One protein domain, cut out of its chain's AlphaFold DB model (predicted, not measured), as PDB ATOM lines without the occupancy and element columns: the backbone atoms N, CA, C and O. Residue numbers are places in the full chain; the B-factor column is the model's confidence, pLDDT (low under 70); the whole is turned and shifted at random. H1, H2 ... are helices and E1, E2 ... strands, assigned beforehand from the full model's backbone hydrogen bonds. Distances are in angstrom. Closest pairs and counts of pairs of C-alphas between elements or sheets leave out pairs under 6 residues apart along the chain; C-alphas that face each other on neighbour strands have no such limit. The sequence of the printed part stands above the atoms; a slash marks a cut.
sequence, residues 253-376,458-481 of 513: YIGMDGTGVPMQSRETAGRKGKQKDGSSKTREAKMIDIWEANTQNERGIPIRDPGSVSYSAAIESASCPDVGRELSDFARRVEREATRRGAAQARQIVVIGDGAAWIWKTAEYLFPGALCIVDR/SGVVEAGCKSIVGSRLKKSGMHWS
ATOM      1  N   TYR A 253      25.112 -35.073  42.368       97.25
ATOM      2  CA  TYR A 253      24.712 -33.904  41.604       97.25
ATOM      3  C   TYR A 253      23.398 -34.172  40.886       97.25
ATOM      4  O   TYR A 253      23.228 -35.220  40.268       97.25
ATOM      5  N   ILE A 254      22.494 -33.200  40.952       98.12
ATOM      6  CA  ILE A 254      21.217 -33.189  40.247       98.12
ATOM      7  C   ILE A 254      21.185 -31.924  39.390       98.12
ATOM      8  O   ILE A 254      20.968 -30.822  39.903       98.12
ATOM      9  N   GLY A 255      21.447 -32.061  38.094       98.06
ATOM     10  CA  GLY A 255      21.307 -30.970  37.140       98.06
ATOM     11  C   GLY A 255      19.867 -30.874  36.656       98.06
ATOM     12  O   GLY A 255      19.249 -31.890  36.343       98.06
ATOM     13  N   MET A 256      19.321 -29.662  36.582       98.06
ATOM     14  CA  MET A 256      18.005 -29.413  35.989       98.06
ATOM     15  C   MET A 256      18.092 -28.298  34.956       98.06
ATOM     16  O   MET A 256      18.687 -27.254  35.216       98.06
ATOM     17  N   ASP A 257      17.467 -28.518  33.805       97.12
ATOM     18  CA  ASP A 257      17.402 -27.538  32.720       97.12
ATOM     19  C   ASP A 257      16.109 -27.713  31.903       97.12
ATOM     20  O   ASP A 257      15.426 -28.743  31.967       97.12
ATOM     21  N   GLY A 258      15.745 -26.686  31.141       95.56
ATOM     22  CA  GLY A 258      14.588 -26.651  30.264       95.56
ATOM     23  C   GLY A 258      14.973 -26.228  28.854       95.56
ATOM     24  O   GLY A 258      15.666 -25.242  28.631       95.56
ATOM     25  N   THR A 259      14.471 -26.940  27.844       96.06
ATOM     26  CA  THR A 259      14.742 -26.565  26.457       96.06
ATOM     27  C   THR A 259      13.511 -26.661  25.564       96.06
ATOM     28  O   THR A 259      12.739 -27.618  25.602       96.06
ATOM     29  N   GLY A 260      13.298 -25.645  24.722       96.12
ATOM     30  CA  GLY A 260      12.118 -25.562  23.856       96.12
ATOM     31  C   GLY A 260      12.146 -26.586  22.721       96.12
ATOM     32  O   GLY A 260      13.049 -26.551  21.886       96.12
ATOM     33  N   VAL A 261      11.146 -27.461  22.657       97.62
ATOM     34  CA  VAL A 261      10.945 -28.442  21.585       97.62
ATOM     35  C   VAL A 261       9.906 -27.916  20.587       97.62
ATOM     36  O   VAL A 261       8.827 -27.504  21.021       97.62
ATOM     37  N   PRO A 262      10.191 -27.917  19.270       97.06
ATOM     38  CA  PRO A 262       9.231 -27.539  18.231       97.06
ATOM     39  C   PRO A 262       7.974 -28.413  18.232       97.06
ATOM     40  O   PRO A 262       8.043 -29.644  18.194       97.06
ATOM     41  N   MET A 263       6.811 -27.774  18.256       97.69
ATOM     42  CA  MET A 263       5.519 -28.438  18.404       97.69
ATOM     43  C   MET A 263       4.642 -28.278  17.166       97.69
ATOM     44  O   MET A 263       4.729 -27.285  16.449       97.69
ATOM     45  N   GLN A 264       3.732 -29.226  16.951       96.94
ATOM     46  CA  GLN A 264       2.594 -29.025  16.052       96.94
ATOM     47  C   GLN A 264       1.725 -27.871  16.568       96.94
ATOM     48  O   GLN A 264       1.506 -27.765  17.774       96.94
ATOM     49  N   SER A 265       1.158 -27.061  15.670       94.38
ATOM     50  CA  SER A 265       0.404 -25.849  16.040       94.38
ATOM     51  C   SER A 265      -0.723 -26.103  17.050       94.38
ATOM     52  O   SER A 265      -0.986 -25.272  17.913       94.38
ATOM     53  N   ARG A 266      -1.365 -27.278  16.995       95.88
ATOM     54  CA  ARG A 266      -2.420 -27.670  17.947       95.88
ATOM     55  C   ARG A 266      -1.930 -27.834  19.392       95.88
ATOM     56  O   ARG A 266      -2.707 -27.644  20.313       95.88
ATOM     57  N   GLU A 267      -0.658 -28.167  19.600       96.56
ATOM     58  CA  GLU A 267      -0.066 -28.364  20.934       96.56
ATOM     59  C   GLU A 267       0.359 -27.038  21.586       96.56
ATOM     60  O   GLU A 267       0.630 -26.988  22.790       96.56
ATOM     61  N   THR A 268       0.441 -25.959  20.800       94.81
ATOM     62  CA  THR A 268       0.770 -24.608  21.272       94.81
ATOM     63  C   THR A 268      -0.384 -23.620  21.149       94.81
ATOM     64  O   THR A 268      -0.224 -22.458  21.525       94.81
ATOM     65  N   ALA A 269      -1.556 -24.070  20.695       92.62
ATOM     66  CA  ALA A 269      -2.760 -23.253  20.625       92.62
ATOM     67  C   ALA A 269      -3.063 -22.605  21.991       92.62
ATOM     68  O   ALA A 269      -3.099 -23.278  23.021       92.62
ATOM     69  N   GLY A 270      -3.220 -21.277  22.004       90.19
ATOM     70  CA  GLY A 270      -3.478 -20.493  23.219       90.19
ATOM     71  C   GLY A 270      -2.281 -20.321  24.167       90.19
ATOM     72  O   GLY A 270      -2.421 -19.677  25.205       90.19
ATOM     73  N   ARG A 271      -1.095 -20.859  23.842       90.81
ATOM     74  CA  ARG A 271       0.109 -20.689  24.667       90.81
ATOM     75  C   ARG A 271       0.868 -19.428  24.269       90.81
ATOM     76  O   ARG A 271       1.212 -19.242  23.102       90.81
ATOM     77  N   LYS A 272       1.202 -18.609  25.268       90.25
ATOM     78  CA  LYS A 272       2.110 -17.472  25.096       90.25
ATOM     79  C   LYS A 272       3.536 -17.961  24.842       90.25
ATOM     80  O   LYS A 272       3.962 -18.966  25.414       90.25
ATOM     81  N   GLY A 273       4.269 -17.254  23.995       89.31
ATOM     82  CA  GLY A 273       5.653 -17.556  23.655       89.31
ATOM     83  C   GLY A 273       6.434 -16.314  23.245       89.31
ATOM     84  O   GLY A 273       5.984 -15.188  23.424       89.31
ATOM     85  N   LYS A 274       7.640 -16.538  22.716       86.12
ATOM     86  CA  LYS A 274       8.605 -15.478  22.378       86.12
ATOM     87  C   LYS A 274       8.426 -14.903  20.964       86.12
ATOM     88  O   LYS A 274       9.298 -14.183  20.487       86.12
ATOM     89  N   GLN A 275       7.362 -15.261  20.242       87.81
ATOM     90  CA  GLN A 275       7.123 -14.695  18.914       87.81
ATOM     91  C   GLN A 275       6.664 -13.233  19.001       87.81
ATOM     92  O   GLN A 275       6.155 -12.797  20.029       87.81
ATOM     93  N   LYS A 276       6.814 -12.481  17.900       88.25
ATOM     94  CA  LYS A 276       6.396 -11.067  17.816       88.25
ATOM     95  C   LYS A 276       4.905 -10.863  18.107       88.25
ATOM     96  O   LYS A 276       4.531  -9.837  18.654       88.25
ATOM     97  N   ASP A 277       4.075 -11.838  17.748       89.56
ATOM     98  CA  ASP A 277       2.632 -11.865  18.019       89.56
ATOM     99  C   ASP A 277       2.287 -12.440  19.411       89.56
ATOM    100  O   ASP A 277       1.118 -12.627  19.739       89.56
ATOM    101  N   GLY A 278       3.298 -12.752  20.229       88.94
ATOM    102  CA  GLY A 278       3.148 -13.340  21.558       88.94
ATOM    103  C   GLY A 278       2.801 -14.830  21.565       88.94
ATOM    104  O   GLY A 278       2.618 -15.391  22.645       88.94
ATOM    105  N   SER A 279       2.716 -15.493  20.408       91.12
ATOM    106  CA  SER A 279       2.411 -16.926  20.320       91.12
ATOM    107  C   SER A 279       3.643 -17.811  20.567       91.12
ATOM    108  O   SER A 279       4.793 -17.350  20.569       91.12
ATOM    109  N   SER A 280       3.417 -19.105  20.822       93.69
ATOM    110  CA  SER A 280       4.490 -20.094  20.961       93.69
ATOM    111  C   SER A 280       4.522 -21.103  19.812       93.69
ATOM    112  O   SER A 280       3.502 -21.664  19.420       93.69
ATOM    113  N   LYS A 281       5.737 -21.426  19.356       94.62
ATOM    114  CA  LYS A 281       6.041 -22.576  18.478       94.62
ATOM    115  C   LYS A 281       6.624 -23.770  19.217       94.62
ATOM    116  O   LYS A 281       6.828 -24.828  18.625       94.62
ATOM    117  N   THR A 282       6.945 -23.596  20.494       96.38
ATOM    118  CA  THR A 282       7.637 -24.618  21.273       96.38
ATOM    119  C   THR A 282       6.928 -24.892  22.586       96.38
ATOM    120  O   THR A 282       6.187 -24.061  23.122       96.38
ATOM    121  N   ARG A 283       7.170 -26.082  23.122       96.56
ATOM    122  CA  ARG A 283       6.937 -26.385  24.530       96.56
ATOM    123  C   ARG A 283       8.252 -26.804  25.152       96.56
ATOM    124  O   ARG A 283       9.064 -27.454  24.506       96.56
ATOM    125  N   GLU A 284       8.465 -26.388  26.384       96.06
ATOM    126  CA  GLU A 284       9.682 -26.695  27.120       96.06
ATOM    127  C   GLU A 284       9.673 -28.164  27.552       96.06
ATOM    128  O   GLU A 284       8.788 -28.584  28.300       96.06
ATOM    129  N   ALA A 285      10.642 -28.932  27.060       97.81
ATOM    130  CA  ALA A 285      11.014 -30.203  27.658       97.81
ATOM    131  C   ALA A 285      11.941 -29.900  28.829       97.81
ATOM    132  O   ALA A 285      12.971 -29.251  28.645       97.81
ATOM    133  N   LYS A 286      11.550 -30.346  30.016       98.12
ATOM    134  CA  LYS A 286      12.381 -30.267  31.209       98.12
ATOM    135  C   LYS A 286      13.193 -31.536  31.312       98.12
ATOM    136  O   LYS A 286      12.702 -32.621  30.988       98.12
ATOM    137  N   MET A 287      14.427 -31.380  31.742       97.38
ATOM    138  CA  MET A 287      15.399 -32.444  31.828       97.38
ATOM    139  C   MET A 287      16.037 -32.434  33.203       97.38
ATOM    140  O   MET A 287      16.309 -31.372  33.761       97.38
ATOM    141  N   ILE A 288      16.278 -33.633  33.711       97.81
ATOM    142  CA  ILE A 288      17.182 -33.865  34.821       97.81
ATOM    143  C   ILE A 288      18.328 -34.749  34.367       97.81
ATOM    144  O   ILE A 288      18.146 -35.661  33.549       97.81
ATOM    145  N   ASP A 289      19.485 -34.502  34.953       97.56
ATOM    146  CA  ASP A 289      20.517 -35.508  35.074       97.56
ATOM    147  C   ASP A 289      20.873 -35.747  36.536       97.56
ATOM    148  O   ASP A 289      20.688 -34.884  37.394       97.56
ATOM    149  N   ILE A 290      21.343 -36.956  36.819       96.69
ATOM    150  CA  ILE A 290      21.897 -37.304  38.121       96.69
ATOM    151  C   ILE A 290      23.252 -37.952  37.896       96.69
ATOM    152  O   ILE A 290      23.388 -38.837  37.047       96.69
ATOM    153  N   TRP A 291      24.273 -37.507  38.617       95.25
ATOM    154  CA  TRP A 291      25.640 -37.994  38.452       95.25
ATOM    155  C   TRP A 291      26.475 -37.789  39.710       95.25
ATOM    156  O   TRP A 291      26.105 -37.048  40.615       95.25
ATOM    157  N   GLU A 292      27.617 -38.465  39.756       93.12
ATOM    158  CA  GLU A 292      28.573 -38.379  40.857       93.12
ATOM    159  C   GLU A 292      29.886 -37.787  40.348       93.12
ATOM    160  O   GLU A 292      30.251 -37.961  39.181       93.12
ATOM    161  N   ALA A 293      30.597 -37.082  41.220       90.75
ATOM    162  CA  ALA A 293      31.985 -36.702  40.990       90.75
ATOM    163  C   ALA A 293      32.787 -36.971  42.255       90.75
ATOM    164  O   ALA A 293      32.807 -36.158  43.181       90.75
ATOM    165  N   ASN A 294      33.444 -38.127  42.275       86.75
ATOM    166  CA  ASN A 294      34.277 -38.562  43.388       86.75
ATOM    167  C   ASN A 294      35.753 -38.178  43.191       86.75
ATOM    168  O   ASN A 294      36.565 -38.327  44.104       86.75
ATOM    169  N   THR A 295      36.117 -37.669  42.009       86.12
ATOM    170  CA  THR A 295      37.496 -37.309  41.654       86.12
ATOM    171  C   THR A 295      37.615 -35.862  41.186       86.12
ATOM    172  O   THR A 295      36.635 -35.220  40.807       86.12
ATOM    173  N   GLN A 296      38.836 -35.327  41.219       87.19
ATOM    174  CA  GLN A 296      39.172 -33.991  40.723       87.19
ATOM    175  C   GLN A 296      40.320 -34.073  39.716       87.19
ATOM    176  O   GLN A 296      41.156 -34.973  39.785       87.19
ATOM    177  N   ASN A 297      40.373 -33.123  38.781       85.81
ATOM    178  CA  ASN A 297      41.518 -32.977  37.886       85.81
ATOM    179  C   ASN A 297      42.695 -32.274  38.584       85.81
ATOM    180  O   ASN A 297      42.583 -31.798  39.711       85.81
ATOM    181  N   GLU A 298      43.816 -32.134  37.873       85.44
ATOM    182  CA  GLU A 298      45.034 -31.461  38.360       85.44
ATOM    183  C   GLU A 298      44.812 -30.007  38.822       85.44
ATOM    184  O   GLU A 298      45.635 -29.450  39.541       85.44
ATOM    185  N   ARG A 299      43.703 -29.376  38.414       80.44
ATOM    186  CA  ARG A 299      43.319 -28.008  38.793       80.44
ATOM    187  C   ARG A 299      42.314 -27.971  39.952       80.44
ATOM    188  O   ARG A 299      41.752 -26.912  40.216       80.44
ATOM    189  N   GLY A 300      42.044 -29.107  40.600       80.31
ATOM    190  CA  GLY A 300      41.066 -29.231  41.685       80.31
ATOM    191  C   GLY A 300      39.606 -29.124  41.228       80.31
ATOM    192  O   GLY A 300      38.718 -28.908  42.049       80.31
ATOM    193  N   ILE A 301      39.332 -29.237  39.924       82.19
ATOM    194  CA  ILE A 301      37.966 -29.174  39.384       82.19
ATOM    195  C   ILE A 301      37.364 -30.579  39.441       82.19
ATOM    196  O   ILE A 301      38.001 -31.504  38.925       82.19
ATOM    197  N   PRO A 302      36.156 -30.762  40.002       86.81
ATOM    198  CA  PRO A 302      35.551 -32.083  40.077       86.81
ATOM    199  C   PRO A 302      35.260 -32.645  38.692       86.81
ATOM    200  O   PRO A 302      34.816 -31.936  37.784       86.81
ATOM    201  N   ILE A 303      35.543 -33.931  38.533       87.56
ATOM    202  CA  ILE A 303      35.316 -34.681  37.309       87.56
ATOM    203  C   ILE A 303      34.159 -35.626  37.575       87.56
ATOM    204  O   ILE A 303      34.197 -36.421  38.510       87.56
ATOM    205  N   ARG A 304      33.143 -35.552  36.718       90.69
ATOM    206  CA  ARG A 304      32.057 -36.524  36.702       90.69
ATOM    207  C   ARG A 304      32.617 -37.929  36.498       90.69
ATOM    208  O   ARG A 304      33.289 -38.179  35.494       90.69
ATOM    209  N   ASP A 305      32.235 -38.852  37.366       90.25
ATOM    210  CA  ASP A 305      32.653 -40.241  37.279       90.25
ATOM    211  C   ASP A 305      32.130 -40.879  35.977       90.25
ATOM    212  O   ASP A 305      30.942 -40.724  35.642       90.25
ATOM    213  N   PRO A 306      32.978 -41.579  35.205       87.25
ATOM    214  CA  PRO A 306      32.559 -42.242  33.975       87.25
ATOM    215  C   PRO A 306      31.376 -43.193  34.198       87.25
ATOM    216  O   PRO A 306      31.348 -43.964  35.151       87.25
ATOM    217  N   GLY A 307      30.367 -43.117  33.327       86.25
ATOM    218  CA  GLY A 307      29.173 -43.969  33.411       86.25
ATOM    219  C   GLY A 307      28.244 -43.696  34.602       86.25
ATOM    220  O   GLY A 307      27.250 -44.404  34.752       86.25
ATOM    221  N   SER A 308      28.520 -42.685  35.437       90.06
ATOM    222  CA  SER A 308      27.676 -42.330  36.591       90.06
ATOM    223  C   SER A 308      26.447 -41.498  36.231       90.06
ATOM    224  O   SER A 308      25.616 -41.247  37.096       90.06
ATOM    225  N   VAL A 309      26.322 -41.024  34.989       93.62
ATOM    226  CA  VAL A 309      25.201 -40.165  34.600       93.62
ATOM    227  C   VAL A 309      23.959 -40.981  34.276       93.62
ATOM    228  O   VAL A 309      24.027 -41.997  33.589       93.62
ATOM    229  N   SER A 310      22.815 -40.488  34.720       94.94
ATOM    230  CA  SER A 310      21.512 -40.906  34.232       94.94
ATOM    231  C   SER A 310      20.677 -39.688  33.881       94.94
ATOM    232  O   SER A 310      20.915 -38.593  34.387       94.94
ATOM    233  N   TYR A 311      19.723 -39.883  32.981       97.19
ATOM    234  CA  TYR A 311      18.903 -38.827  32.414       97.19
ATOM    235  C   TYR A 311      17.424 -39.183  32.529       97.19
ATOM    236  O   TYR A 311      17.037 -40.337  32.339       97.19
ATOM    237  N   SER A 312      16.585 -38.173  32.749       97.12
ATOM    238  CA  SER A 312      15.141 -38.269  32.525       97.12
ATOM    239  C   SER A 312      14.619 -36.934  32.003       97.12
ATOM    240  O   SER A 312      15.071 -35.870  32.426       97.12
ATOM    241  N   ALA A 313      13.692 -36.960  31.049       97.81
ATOM    242  CA  ALA A 313      13.175 -35.741  30.442       97.81
ATOM    243  C   ALA A 313      11.749 -35.919  29.934       97.81
ATOM    244  O   ALA A 313      11.396 -36.971  29.404       97.81
ATOM    245  N   ALA A 314      10.955 -34.857  30.039       98.06
ATOM    246  CA  ALA A 314       9.612 -34.801  29.477       98.06
ATOM    247  C   ALA A 314       9.112 -33.356  29.346       98.06
ATOM    248  O   ALA A 314       9.570 -32.428  30.016       98.06
ATOM    249  N   ILE A 315       8.119 -33.159  28.485       97.75
ATOM    250  CA  ILE A 315       7.310 -31.942  28.423       97.75
ATOM    251  C   ILE A 315       6.224 -32.059  29.493       97.75
ATOM    252  O   ILE A 315       5.091 -32.457  29.217       97.75
ATOM    253  N   GLU A 316       6.593 -31.713  30.722       95.50
ATOM    254  CA  GLU A 316       5.749 -31.809  31.914       95.50
ATOM    255  C   GLU A 316       5.619 -30.455  32.621       95.50
ATOM    256  O   GLU A 316       6.450 -29.544  32.478       95.50
ATOM    257  N   SER A 317       4.525 -30.301  33.367       92.56
ATOM    258  CA  SER A 317       4.351 -29.147  34.242       92.56
ATOM    259  C   SER A 317       5.304 -29.261  35.429       92.56
ATOM    260  O   SER A 317       5.384 -30.317  36.053       92.56
ATOM    261  N   ALA A 318       5.981 -28.162  35.764       89.81
ATOM    262  CA  ALA A 318       6.673 -28.016  37.048       89.81
ATOM    263  C   ALA A 318       5.863 -27.181  38.056       89.81
ATOM    264  O   ALA A 318       6.333 -26.905  39.156       89.81
ATOM    265  N   SER A 319       4.652 -26.753  37.685       83.12
ATOM    266  CA  SER A 319       3.758 -26.026  38.585       83.12
ATOM    267  C   SER A 319       3.067 -27.005  39.530       83.12
ATOM    268  O   SER A 319       2.427 -27.947  39.060       83.12
ATOM    269  N   CYS A 320       3.164 -26.758  40.834       65.62
ATOM    270  CA  CYS A 320       2.322 -27.407  41.836       65.62
ATOM    271  C   CYS A 320       1.019 -26.600  41.997       65.62
ATOM    272  O   CYS A 320       1.078 -25.369  41.919       65.62
ATOM    273  N   PRO A 321      -0.145 -27.239  42.204       60.66
ATOM    274  CA  PRO A 321      -1.357 -26.536  42.616       60.66
ATOM    275  C   PRO A 321      -1.134 -25.805  43.949       60.66
ATOM    276  O   PRO A 321      -0.476 -26.342  44.835       60.66
ATOM    277  N   ASP A 322      -1.721 -24.616  44.123       57.28
ATOM    278  CA  ASP A 322      -1.628 -23.848  45.381       57.28
ATOM    279  C   ASP A 322      -2.314 -24.560  46.569       57.28
ATOM    280  O   ASP A 322      -2.121 -24.193  47.728       57.28
ATOM    281  N   VAL A 323      -3.120 -25.591  46.289       51.22
ATOM    282  CA  VAL A 323      -3.893 -26.355  47.271       51.22
ATOM    283  C   VAL A 323      -3.443 -27.816  47.241       51.22
ATOM    284  O   VAL A 323      -3.751 -28.550  46.305       51.22
ATOM    285  N   GLY A 324      -2.733 -28.236  48.290       55.25
ATOM    286  CA  GLY A 324      -2.269 -29.613  48.492       55.25
ATOM    287  C   GLY A 324      -0.751 -29.775  48.375       55.25
ATOM    288  O   GLY A 324      -0.082 -29.069  47.632       55.25
ATOM    289  N   ARG A 325      -0.188 -30.743  49.113       66.00
ATOM    290  CA  ARG A 325       1.228 -31.157  49.004       66.00
ATOM    291  C   ARG A 325       1.466 -32.053  47.778       66.00
ATOM    292  O   ARG A 325       2.216 -33.022  47.853       66.00
ATOM    293  N   GLU A 326       0.769 -31.803  46.674       79.06
ATOM    294  CA  GLU A 326       0.917 -32.626  45.480       79.06
ATOM    295  C   GLU A 326       2.117 -32.164  44.659       79.06
ATOM    296  O   GLU A 326       2.212 -31.010  44.238       79.06
ATOM    297  N   LEU A 327       3.031 -33.100  44.410       86.38
ATOM    298  CA  LEU A 327       4.144 -32.889  43.499       86.38
ATOM    299  C   LEU A 327       3.620 -32.669  42.074       86.38
ATOM    300  O   LEU A 327       2.733 -33.392  41.602       86.38
ATOM    301  N   SER A 328       4.211 -31.698  41.378       92.06
ATOM    302  CA  SER A 328       4.017 -31.526  39.937       92.06
ATOM    303  C   SER A 328       4.477 -32.769  39.166       92.06
ATOM    304  O   SER A 328       5.300 -33.544  39.661       92.06
ATOM    305  N   ASP A 329       3.978 -32.960  37.941       93.56
ATOM    306  CA  ASP A 329       4.351 -34.105  37.094       93.56
ATOM    307  C   ASP A 329       5.873 -34.236  36.956       93.56
ATOM    308  O   ASP A 329       6.433 -35.318  37.147       93.56
ATOM    309  N   PHE A 330       6.546 -33.104  36.718       95.56
ATOM    310  CA  PHE A 330       7.996 -33.080  36.600       95.56
ATOM    311  C   PHE A 330       8.690 -33.372  37.936       95.56
ATOM    312  O   PHE A 330       9.640 -34.147  37.962       95.56
ATOM    313  N   ALA A 331       8.203 -32.834  39.060       95.06
ATOM    314  CA  ALA A 331       8.773 -33.140  40.373       95.06
ATOM    315  C   ALA A 331       8.665 -34.638  40.713       95.06
ATOM    316  O   ALA A 331       9.627 -35.215  41.208       95.06
ATOM    317  N   ARG A 332       7.558 -35.309  40.356       94.56
ATOM    318  CA  ARG A 332       7.448 -36.775  40.498       94.56
ATOM    319  C   ARG A 332       8.481 -37.502  39.642       94.56
ATOM    320  O   ARG A 332       8.995 -38.533  40.056       94.56
ATOM    321  N   ARG A 333       8.789 -37.006  38.439       95.56
ATOM    322  CA  ARG A 333       9.857 -37.574  37.595       95.56
ATOM    323  C   ARG A 333      11.228 -37.429  38.248       95.56
ATOM    324  O   ARG A 333      11.983 -38.397  38.257       95.56
ATOM    325  N   VAL A 334      11.515 -36.262  38.826       96.69
ATOM    326  CA  VAL A 334      12.743 -36.034  39.598       96.69
ATOM    327  C   VAL A 334      12.831 -36.978  40.789       96.69
ATOM    328  O   VAL A 334      13.858 -37.621  40.973       96.69
ATOM    329  N   GLU A 335      11.751 -37.115  41.555       95.44
ATOM    330  CA  GLU A 335      11.685 -38.004  42.716       95.44
ATOM    331  C   GLU A 335      11.977 -39.463  42.343       95.44
ATOM    332  O   GLU A 335      12.788 -40.106  43.008       95.44
ATOM    333  N   ARG A 336      11.376 -39.981  41.262       94.94
ATOM    334  CA  ARG A 336      11.609 -41.362  40.802       94.94
ATOM    335  C   ARG A 336      13.073 -41.609  40.458       94.94
ATOM    336  O   ARG A 336      13.669 -42.568  40.943       94.94
ATOM    337  N   GLU A 337      13.661 -40.727  39.657       95.31
ATOM    338  CA  GLU A 337      15.048 -40.884  39.223       95.31
ATOM    339  C   GLU A 337      16.032 -40.685  40.385       95.31
ATOM    340  O   GLU A 337      16.994 -41.438  40.515       95.31
ATOM    341  N   ALA A 338      15.762 -39.737  41.284       94.94
ATOM    342  CA  ALA A 338      16.569 -39.514  42.479       94.94
ATOM    343  C   ALA A 338      16.478 -40.678  43.475       94.94
ATOM    344  O   ALA A 338      17.498 -41.083  44.031       94.94
ATOM    345  N   THR A 339      15.288 -41.254  43.661       93.38
ATOM    346  CA  THR A 339      15.080 -42.447  44.496       93.38
ATOM    347  C   THR A 339      15.899 -43.612  43.961       93.38
ATOM    348  O   THR A 339      16.712 -44.177  44.688       93.38
ATOM    349  N   ARG A 340      15.769 -43.899  42.662       91.50
ATOM    350  CA  ARG A 340      16.515 -44.955  41.967       91.50
ATOM    351  C   ARG A 340      18.032 -44.795  42.118       91.50
ATOM    352  O   ARG A 340      18.750 -45.772  42.323       91.50
ATOM    353  N   ARG A 341      18.513 -43.548  42.045       92.62
ATOM    354  CA  ARG A 341      19.927 -43.158  42.185       92.62
ATOM    355  C   ARG A 341      20.411 -43.015  43.627       92.62
ATOM    356  O   ARG A 341      21.546 -42.601  43.843       92.62
ATOM    357  N   GLY A 342      19.579 -43.360  44.604       92.44
ATOM    358  CA  GLY A 342      19.963 -43.395  46.007       92.44
ATOM    359  C   GLY A 342      20.154 -42.022  46.644       92.44
ATOM    360  O   GLY A 342      20.998 -41.859  47.523       92.44
ATOM    361  N   ALA A 343      19.372 -41.019  46.233       93.38
ATOM    362  CA  ALA A 343      19.430 -39.679  46.820       93.38
ATOM    363  C   ALA A 343      19.191 -39.686  48.340       93.38
ATOM    364  O   ALA A 343      19.826 -38.920  49.057       93.38
ATOM    365  N   ALA A 344      18.354 -40.596  48.853       91.69
ATOM    366  CA  ALA A 344      18.133 -40.754  50.293       91.69
ATOM    367  C   ALA A 344      19.376 -41.262  51.054       91.69
ATOM    368  O   ALA A 344      19.480 -41.071  52.263       91.69
ATOM    369  N   GLN A 345      20.310 -41.919  50.360       91.06
ATOM    370  CA  GLN A 345      21.562 -42.441  50.910       91.06
ATOM    371  C   GLN A 345      22.747 -41.499  50.654       91.06
ATOM    372  O   GLN A 345      23.813 -41.680  51.245       91.06
ATOM    373  N   ALA A 346      22.580 -40.496  49.791       91.62
ATOM    374  CA  ALA A 346      23.634 -39.554  49.460       91.62
ATOM    375  C   ALA A 346      24.002 -38.700  50.683       91.62
ATOM    376  O   ALA A 346      23.158 -38.052  51.298       91.62
ATOM    377  N   ARG A 347      25.298 -38.642  51.007       88.88
ATOM    378  CA  ARG A 347      25.805 -37.802  52.111       88.88
ATOM    379  C   ARG A 347      25.644 -36.310  51.828       88.88
ATOM    380  O   ARG A 347      25.597 -35.506  52.756       88.88
ATOM    381  N   GLN A 348      25.621 -35.943  50.551       93.31
ATOM    382  CA  GLN A 348      25.464 -34.575  50.092       93.31
ATOM    383  C   GLN A 348      24.750 -34.577  48.745       93.31
ATOM    384  O   GLN A 348      25.167 -35.277  47.823       93.31
ATOM    385  N   ILE A 349      23.705 -33.760  48.637       97.25
ATOM    386  CA  ILE A 349      23.000 -33.496  47.384       97.25
ATOM    387  C   ILE A 349      23.348 -32.079  46.938       97.25
ATOM    388  O   ILE A 349      23.250 -31.129  47.723       97.25
ATOM    389  N   VAL A 350      23.741 -31.942  45.676       97.75
ATOM    390  CA  VAL A 350      24.007 -30.656  45.032       97.75
ATOM    391  C   VAL A 350      23.056 -30.498  43.855       97.75
ATOM    392  O   VAL A 350      23.099 -31.288  42.919       97.75
ATOM    393  N   VAL A 351      22.211 -29.471  43.878       98.44
ATOM    394  CA  VAL A 351      21.320 -29.149  42.756       98.44
ATOM    395  C   VAL A 351      21.923 -28.008  41.949       98.44
ATOM    396  O   VAL A 351      22.240 -26.962  42.516       98.44
ATOM    397  N   ILE A 352      22.062 -28.190  40.634       98.25
ATOM    398  CA  ILE A 352      22.602 -27.174  39.719       98.25
ATOM    399  C   ILE A 352      21.557 -26.816  38.658       98.25
ATOM    400  O   ILE A 352      20.926 -27.704  38.087       98.25
ATOM    401  N   GLY A 353      21.382 -25.524  38.373       97.50
ATOM    402  CA  GLY A 353      20.435 -25.048  37.360       97.50
ATOM    403  C   GLY A 353      20.638 -23.588  36.959       97.50
ATOM    404  O   GLY A 353      21.421 -22.867  37.575       97.50
ATOM    405  N   ASP A 354      19.904 -23.140  35.945       95.62
ATOM    406  CA  ASP A 354      20.032 -21.816  35.305       95.62
ATOM    407  C   ASP A 354      19.520 -20.627  36.151       95.62
ATOM    408  O   ASP A 354      19.765 -19.462  35.833       95.62
ATOM    409  N   GLY A 355      18.817 -20.897  37.253       94.75
ATOM    410  CA  GLY A 355      18.181 -19.874  38.085       94.75
ATOM    411  C   GLY A 355      16.658 -19.820  37.968       94.75
ATOM    412  O   GLY A 355      16.035 -19.019  38.672       94.75
ATOM    413  N   ALA A 356      16.039 -20.659  37.133       93.25
ATOM    414  CA  ALA A 356      14.594 -20.704  36.985       93.25
ATOM    415  C   ALA A 356      13.896 -21.095  38.298       93.25
ATOM    416  O   ALA A 356      14.237 -22.075  38.961       93.25
ATOM    417  N   ALA A 357      12.842 -20.354  38.653       93.44
ATOM    418  CA  ALA A 357      12.137 -20.534  39.924       93.44
ATOM    419  C   ALA A 357      11.583 -21.956  40.126       93.44
ATOM    420  O   ALA A 357      11.480 -22.424  41.257       93.44
ATOM    421  N   TRP A 358      11.223 -22.650  39.041       93.81
ATOM    422  CA  TRP A 358      10.708 -24.017  39.118       93.81
ATOM    423  C   TRP A 358      11.780 -25.032  39.543       93.81
ATOM    424  O   TRP A 358      11.432 -26.012  40.201       93.81
ATOM    425  N   ILE A 359      13.063 -24.786  39.243       95.75
ATOM    426  CA  ILE A 359      14.182 -25.635  39.682       95.75
ATOM    427  C   ILE A 359      14.303 -25.548  41.199       95.75
ATOM    428  O   ILE A 359      14.266 -26.563  41.889       95.75
ATOM    429  N   TRP A 360      14.364 -24.327  41.733       95.00
ATOM    430  CA  TRP A 360      14.555 -24.111  43.167       95.00
ATOM    431  C   TRP A 360      13.370 -24.580  43.994       95.00
ATOM    432  O   TRP A 360      13.582 -25.198  45.030       95.00
ATOM    433  N   LYS A 361      12.141 -24.381  43.506       92.69
ATOM    434  CA  LYS A 361      10.953 -24.958  44.144       92.69
ATOM    435  C   LYS A 361      11.023 -26.486  44.169       92.69
ATOM    436  O   LYS A 361      10.767 -27.086  45.203       92.69
ATOM    437  N   THR A 362      11.402 -27.122  43.058       94.06
ATOM    438  CA  THR A 362      11.544 -28.590  42.998       94.06
ATOM    439  C   THR A 362      12.613 -29.085  43.975       94.06
ATOM    440  O   THR A 362      12.371 -30.040  44.708       94.06
ATOM    441  N   ALA A 363      13.763 -28.408  44.035       95.19
ATOM    442  CA  ALA A 363      14.846 -28.727  44.961       95.19
ATOM    443  C   ALA A 363      14.428 -28.582  46.431       95.19
ATOM    444  O   ALA A 363      14.699 -29.472  47.231       95.19
ATOM    445  N   GLU A 364      13.737 -27.494  46.773       92.50
ATOM    446  CA  GLU A 364      13.234 -27.230  48.123       92.50
ATOM    447  C   GLU A 364      12.254 -28.312  48.592       92.50
ATOM    448  O   GLU A 364      12.352 -28.778  49.726       92.50
ATOM    449  N   TYR A 365      11.345 -28.748  47.713       90.94
ATOM    450  CA  TYR A 365      10.369 -29.783  48.043       90.94
ATOM    451  C   TYR A 365      10.980 -31.182  48.158       90.94
ATOM    452  O   TYR A 365      10.625 -31.919  49.075       90.94
ATOM    453  N   LEU A 366      11.852 -31.569  47.222       93.88
ATOM    454  CA  LEU A 366      12.343 -32.948  47.122       93.88
ATOM    455  C   LEU A 366      13.616 -33.204  47.926       93.88
ATOM    456  O   LEU A 366      13.828 -34.321  48.392       93.88
ATOM    457  N   PHE A 367      14.463 -32.189  48.093       95.38
ATOM    458  CA  PHE A 367      15.778 -32.336  48.712       95.38
ATOM    459  C   PHE A 367      16.018 -31.268  49.790       95.38
ATOM    460  O   PHE A 367      16.905 -30.419  49.635       95.38
ATOM    461  N   PRO A 368      15.263 -31.290  50.909       92.19
ATOM    462  CA  PRO A 368      15.516 -30.384  52.022       92.19
ATOM    463  C   PRO A 368      16.974 -30.484  52.490       92.19
ATOM    464  O   PRO A 368      17.457 -31.560  52.836       92.19
ATOM    465  N   GLY A 369      17.686 -29.356  52.491       92.94
ATOM    466  CA  GLY A 369      19.106 -29.297  52.862       92.94
ATOM    467  C   GLY A 369      20.098 -29.494  51.708       92.94
ATOM    468  O   GLY A 369      21.305 -29.453  51.950       92.94
ATOM    469  N   ALA A 370      19.634 -29.660  50.465       96.69
ATOM    470  CA  ALA A 370      20.521 -29.684  49.306       96.69
ATOM    471  C   ALA A 370      21.246 -28.344  49.098       96.69
ATOM    472  O   ALA A 370      20.681 -27.259  49.267       96.69
ATOM    473  N   LEU A 371      22.502 -28.421  48.656       97.25
ATOM    474  CA  LEU A 371      23.259 -27.251  48.218       97.25
ATOM    475  C   LEU A 371      22.803 -26.864  46.810       97.25
ATOM    476  O   LEU A 371      23.051 -27.591  45.853       97.25
ATOM    477  N   CYS A 372      22.139 -25.720  46.677       98.12
ATOM    478  CA  CYS A 372      21.702 -25.205  45.380       98.12
ATOM    479  C   CYS A 372      22.751 -24.254  44.798       98.12
ATOM    480  O   CYS A 372      23.132 -23.282  45.453       98.12
ATOM    481  N   ILE A 373      23.173 -24.501  43.560       98.38
ATOM    482  CA  ILE A 373      24.176 -23.705  42.852       98.38
ATOM    483  C   ILE A 373      23.589 -23.230  41.523       98.38
ATOM    484  O   ILE A 373      23.119 -24.033  40.721       98.38
ATOM    485  N   VAL A 374      23.630 -21.923  41.271       98.50
ATOM    486  CA  VAL A 374      23.311 -21.392  39.941       98.50
ATOM    487  C   VAL A 374      24.469 -21.667  38.999       98.50
ATOM    488  O   VAL A 374      25.621 -21.377  39.334       98.50
ATOM    489  N   ASP A 375      24.161 -22.176  37.810       97.69
ATOM    490  CA  ASP A 375      25.144 -22.372  36.756       97.69
ATOM    491  C   ASP A 375      25.911 -21.075  36.461       97.69
ATOM    492  O   ASP A 375      25.358 -20.024  36.124       97.69
ATOM    493  N   ARG A 376      27.232 -21.165  36.605       97.00
ATOM    494  CA  ARG A 376      28.139 -20.030  36.448       97.00
ATOM    495  C   ARG A 376      28.155 -19.468  35.027       97.00
ATOM    496  O   ARG A 376      28.392 -18.273  34.865       97.00
ATOM    497  N   SER A 458      26.360 -26.501  35.132       93.06
ATOM    498  CA  SER A 458      25.363 -27.421  34.597       93.06
ATOM    499  C   SER A 458      25.785 -28.078  33.280       93.06
ATOM    500  O   SER A 458      24.945 -28.600  32.557       93.06
ATOM    501  N   GLY A 459      27.082 -28.106  32.952       92.75
ATOM    502  CA  GLY A 459      27.569 -28.620  31.664       92.75
ATOM    503  C   GLY A 459      27.129 -30.058  31.342       92.75
ATOM    504  O   GLY A 459      26.985 -30.403  30.169       92.75
ATOM    505  N   VAL A 460      26.869 -30.894  32.356       94.31
ATOM    506  CA  VAL A 460      26.337 -32.254  32.155       94.31
ATOM    507  C   VAL A 460      24.892 -32.208  31.637       94.31
ATOM    508  O   VAL A 460      24.597 -32.881  30.643       94.31
ATOM    509  N   VAL A 461      24.032 -31.353  32.209       95.94
ATOM    510  CA  VAL A 461      22.618 -31.273  31.811       95.94
ATOM    511  C   VAL A 461      22.472 -30.473  30.524       95.94
ATOM    512  O   VAL A 461      21.676 -30.852  29.677       95.94
ATOM    513  N   GLU A 462      23.328 -29.478  30.272       94.88
ATOM    514  CA  GLU A 462      23.412 -28.802  28.969       94.88
ATOM    515  C   GLU A 462      23.811 -29.778  27.849       94.88
ATOM    516  O   GLU A 462      23.199 -29.810  26.771       94.88
ATOM    517  N   ALA A 463      24.815 -30.628  28.104       94.38
ATOM    518  CA  ALA A 463      25.193 -31.701  27.191       94.38
ATOM    519  C   ALA A 463      24.050 -32.712  27.021       94.38
ATOM    520  O   ALA A 463      23.819 -33.186  25.905       94.38
ATOM    521  N   GLY A 464      23.293 -32.995  28.084       95.25
ATOM    522  CA  GLY A 464      22.048 -33.760  28.048       95.25
ATOM    523  C   GLY A 464      21.005 -33.116  27.131       95.25
ATOM    524  O   GLY A 464      20.570 -33.736  26.164       95.25
ATOM    525  N   CYS A 465      20.666 -31.846  27.340       96.44
ATOM    526  CA  CYS A 465      19.719 -31.083  26.532       96.44
ATOM    527  C   CYS A 465      20.114 -31.091  25.053       96.44
ATOM    528  O   CYS A 465      19.270 -31.306  24.178       96.44
ATOM    529  N   LYS A 466      21.403 -30.928  24.744       95.44
ATOM    530  CA  LYS A 466      21.909 -30.998  23.368       95.44
ATOM    531  C   LYS A 466      21.839 -32.415  22.793       95.44
ATOM    532  O   LYS A 466      21.368 -32.592  21.667       95.44
ATOM    533  N   SER A 467      22.310 -33.416  23.530       93.94
ATOM    534  CA  SER A 467      22.502 -34.776  23.018       93.94
ATOM    535  C   SER A 467      21.240 -35.632  23.064       93.94
ATOM    536  O   SER A 467      21.091 -36.492  22.203       93.94
ATOM    537  N   ILE A 468      20.313 -35.406  23.994       95.44
ATOM    538  CA  ILE A 468      19.056 -36.155  24.135       95.44
ATOM    539  C   ILE A 468      17.911 -35.418  23.450       95.44
ATOM    540  O   ILE A 468      17.223 -36.020  22.626       95.44
ATOM    541  N   VAL A 469      17.728 -34.123  23.730       96.62
ATOM    542  CA  VAL A 469      16.601 -33.353  23.181       96.62
ATOM    543  C   VAL A 469      16.952 -32.750  21.820       96.62
ATOM    544  O   VAL A 469      16.244 -32.962  20.838       96.62
ATOM    545  N   GLY A 470      18.053 -32.001  21.741       95.69
ATOM    546  CA  GLY A 470      18.459 -31.239  20.559       95.69
ATOM    547  C   GLY A 470      18.707 -32.114  19.332       95.69
ATOM    548  O   GLY A 470      18.100 -31.894  18.284       95.69
ATOM    549  N   SER A 471      19.551 -33.134  19.485       93.75
ATOM    550  CA  SER A 471      19.962 -34.041  18.405       93.75
ATOM    551  C   SER A 471      18.793 -34.765  17.735       93.75
ATOM    552  O   SER A 471      18.892 -35.106  16.557       93.75
ATOM    553  N   ARG A 472      17.680 -34.976  18.455       94.06
ATOM    554  CA  ARG A 472      16.554 -35.772  17.965       94.06
ATOM    555  C   ARG A 472      15.271 -35.003  17.735       94.06
ATOM    556  O   ARG A 472      14.569 -35.333  16.785       94.06
ATOM    557  N   LEU A 473      14.926 -34.050  18.596       96.06
ATOM    558  CA  LEU A 473      13.639 -33.358  18.534       96.06
ATOM    559  C   LEU A 473      13.731 -31.962  17.911       96.06
ATOM    560  O   LEU A 473      12.689 -31.384  17.607       96.06
ATOM    561  N   LYS A 474      14.942 -31.430  17.689       95.00
ATOM    562  CA  LYS A 474      15.158 -30.090  17.115       95.00
ATOM    563  C   LYS A 474      15.825 -30.089  15.734       95.00
ATOM    564  O   LYS A 474      16.318 -29.048  15.305       95.00
ATOM    565  N   LYS A 475      15.853 -31.225  15.024       91.00
ATOM    566  CA  LYS A 475      16.302 -31.246  13.621       91.00
ATOM    567  C   LYS A 475      15.311 -30.472  12.737       91.00
ATOM    568  O   LYS A 475      14.136 -30.312  13.078       91.00
ATOM    569  N   SER A 476      15.798 -29.993  11.594       88.19
ATOM    570  CA  SER A 476      15.003 -29.207  10.646       88.19
ATOM    571  C   SER A 476      13.707 -29.927  10.247       88.19
ATOM    572  O   SER A 476      13.701 -31.135  10.028       88.19
ATOM    573  N   GLY A 477      12.600 -29.181  10.178       88.12
ATOM    574  CA  GLY A 477      11.282 -29.686   9.769       88.12
ATOM    575  C   GLY A 477      10.495 -30.464  10.833       88.12
ATOM    576  O   GLY A 477       9.307 -30.725  10.635       88.12
ATOM    577  N   MET A 478      11.094 -30.803  11.978       92.19
ATOM    578  CA  MET A 478      10.422 -31.605  13.003       92.19
ATOM    579  C   MET A 478       9.387 -30.802  13.796       92.19
ATOM    580  O   MET A 478       9.693 -29.742  14.331       92.19
ATOM    581  N   HIS A 479       8.171 -31.343  13.913       94.88
ATOM    582  CA  HIS A 479       7.086 -30.788  14.722       94.88
ATOM    583  C   HIS A 479       6.369 -31.915  15.462       94.88
ATOM    584  O   HIS A 479       5.818 -32.837  14.850       94.88
ATOM    585  N   TRP A 480       6.356 -31.837  16.786       97.38
ATOM    586  CA  TRP A 480       5.925 -32.951  17.621       97.38
ATOM    587  C   TRP A 480       4.534 -32.751  18.211       97.38
ATOM    588  O   TRP A 480       4.100 -31.631  18.477       97.38
ATOM    589  N   SER A 481       3.837 -33.865  18.428       97.94
ATOM    590  CA  SER A 481       2.823 -33.933  19.476       97.94
ATOM    591  C   SER A 481       3.511 -34.035  20.836       97.94
ATOM    592  O   SER A 481       4.627 -34.550  20.910       97.94
TER     593      SER A 481
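AT A GLANCE: This is residues 253 to 376 and 458 to 481 of the 513 residues of an uncharacterized protein of Leptospirillum ferrodiazotrophum (UniProt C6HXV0). A twisted sheet of five strands is sandwiched between helices: H2 and H3 cover one face, and the longest helix, H4, slants over the opposite face. E1 and E2 are long strands near the centre of the model, and long loops lie beyond both of their ends, with the short helix H1 beside one of them. The printed part has 148 residues, with four named helices and five named strands in the order E1 H1 E2 E3 H2 E4 H3 E5 H4. The mixed sheet runs E3 E2 E1 E4 E5, and the class is mixed, helices and strands. The whole is compact, with a radius of gyration of the C-alphas of 16.5 A and spans of 49 by 40 by 26 A.

IN THESE COORDINATES: In the sheet, E3 is residues 310 to 314, E2 residues 282 to 292 with 31.8 A from first to last C-alpha, E1 residues 253 to 262 with 28.7 A, E4 residues 349 to 353, and E5 residues 371 to 374. E1 begins at C-alpha 253, (24.712, -33.904, 41.604). H2 is residues 329 to 340, 17.0 A long, H3 residues 357 to 366, 14.4 A, and H1 residues 265 to 268. H4, residues 459 to 473, is 19.7 A long and ends at C-alpha 473, (13.639, -33.358, 18.534).

HOW THE PARTS SIT: The sheet is twisted, with C-alphas up to 4.4 A off its best plane. E2 is antiparallel to E1, with N 257 and O 287 3.1 A apart, and to E3, its partner in a hairpin, with N 288 and O 312 2.8 A apart. E4 is parallel to E1, N 254 and O 350 being 2.8 A apart, and to E5, N 373 and O 351 being 2.8 A apart. The helices on both faces make three layers. H4 lies over E3, E2 and E1 at a height over the sheet of 7.8 A, slantwise to the strands; its closest C-alphas to E1 are Val 461 and Gly 255, 5.5 A. On the opposite face, H2 lies over E3 and E2 at a height of 9.2 A, and H3 over E1 and E4 at 9.1 A, both along the strands. H2 and H3 only just touch, with 3 pairs of C-alphas within 8 A, the closest Ala 331 and Thr 362, 5.9 A; H2 does so with residues 331 to 335 alone. E4, H3 and E5 form a strand-helix-strand unit, two parallel neighbour strands with a helix between; E3, H2 and E4 form a split one, with E2 and E1 between its strands. Both crossovers are right-handed. H1 only grazes the sheet. In H2 and H3 every O i to N i+4 pair is within hydrogen-bond range, in H4 9 of 11.

THE WHOLE: The two C-alphas farthest apart are those of Gly 270 and Glu 298, 52.0 A. Residues 377 to 457 are not printed; C-alphas 376 and 458 are 8.1 A apart across the cut. The links H1 to E2, E2 to E3 and E3 to H2 are long. Mean pLDDT of the printed part is 92.1; residues 320 to 325 are under 70.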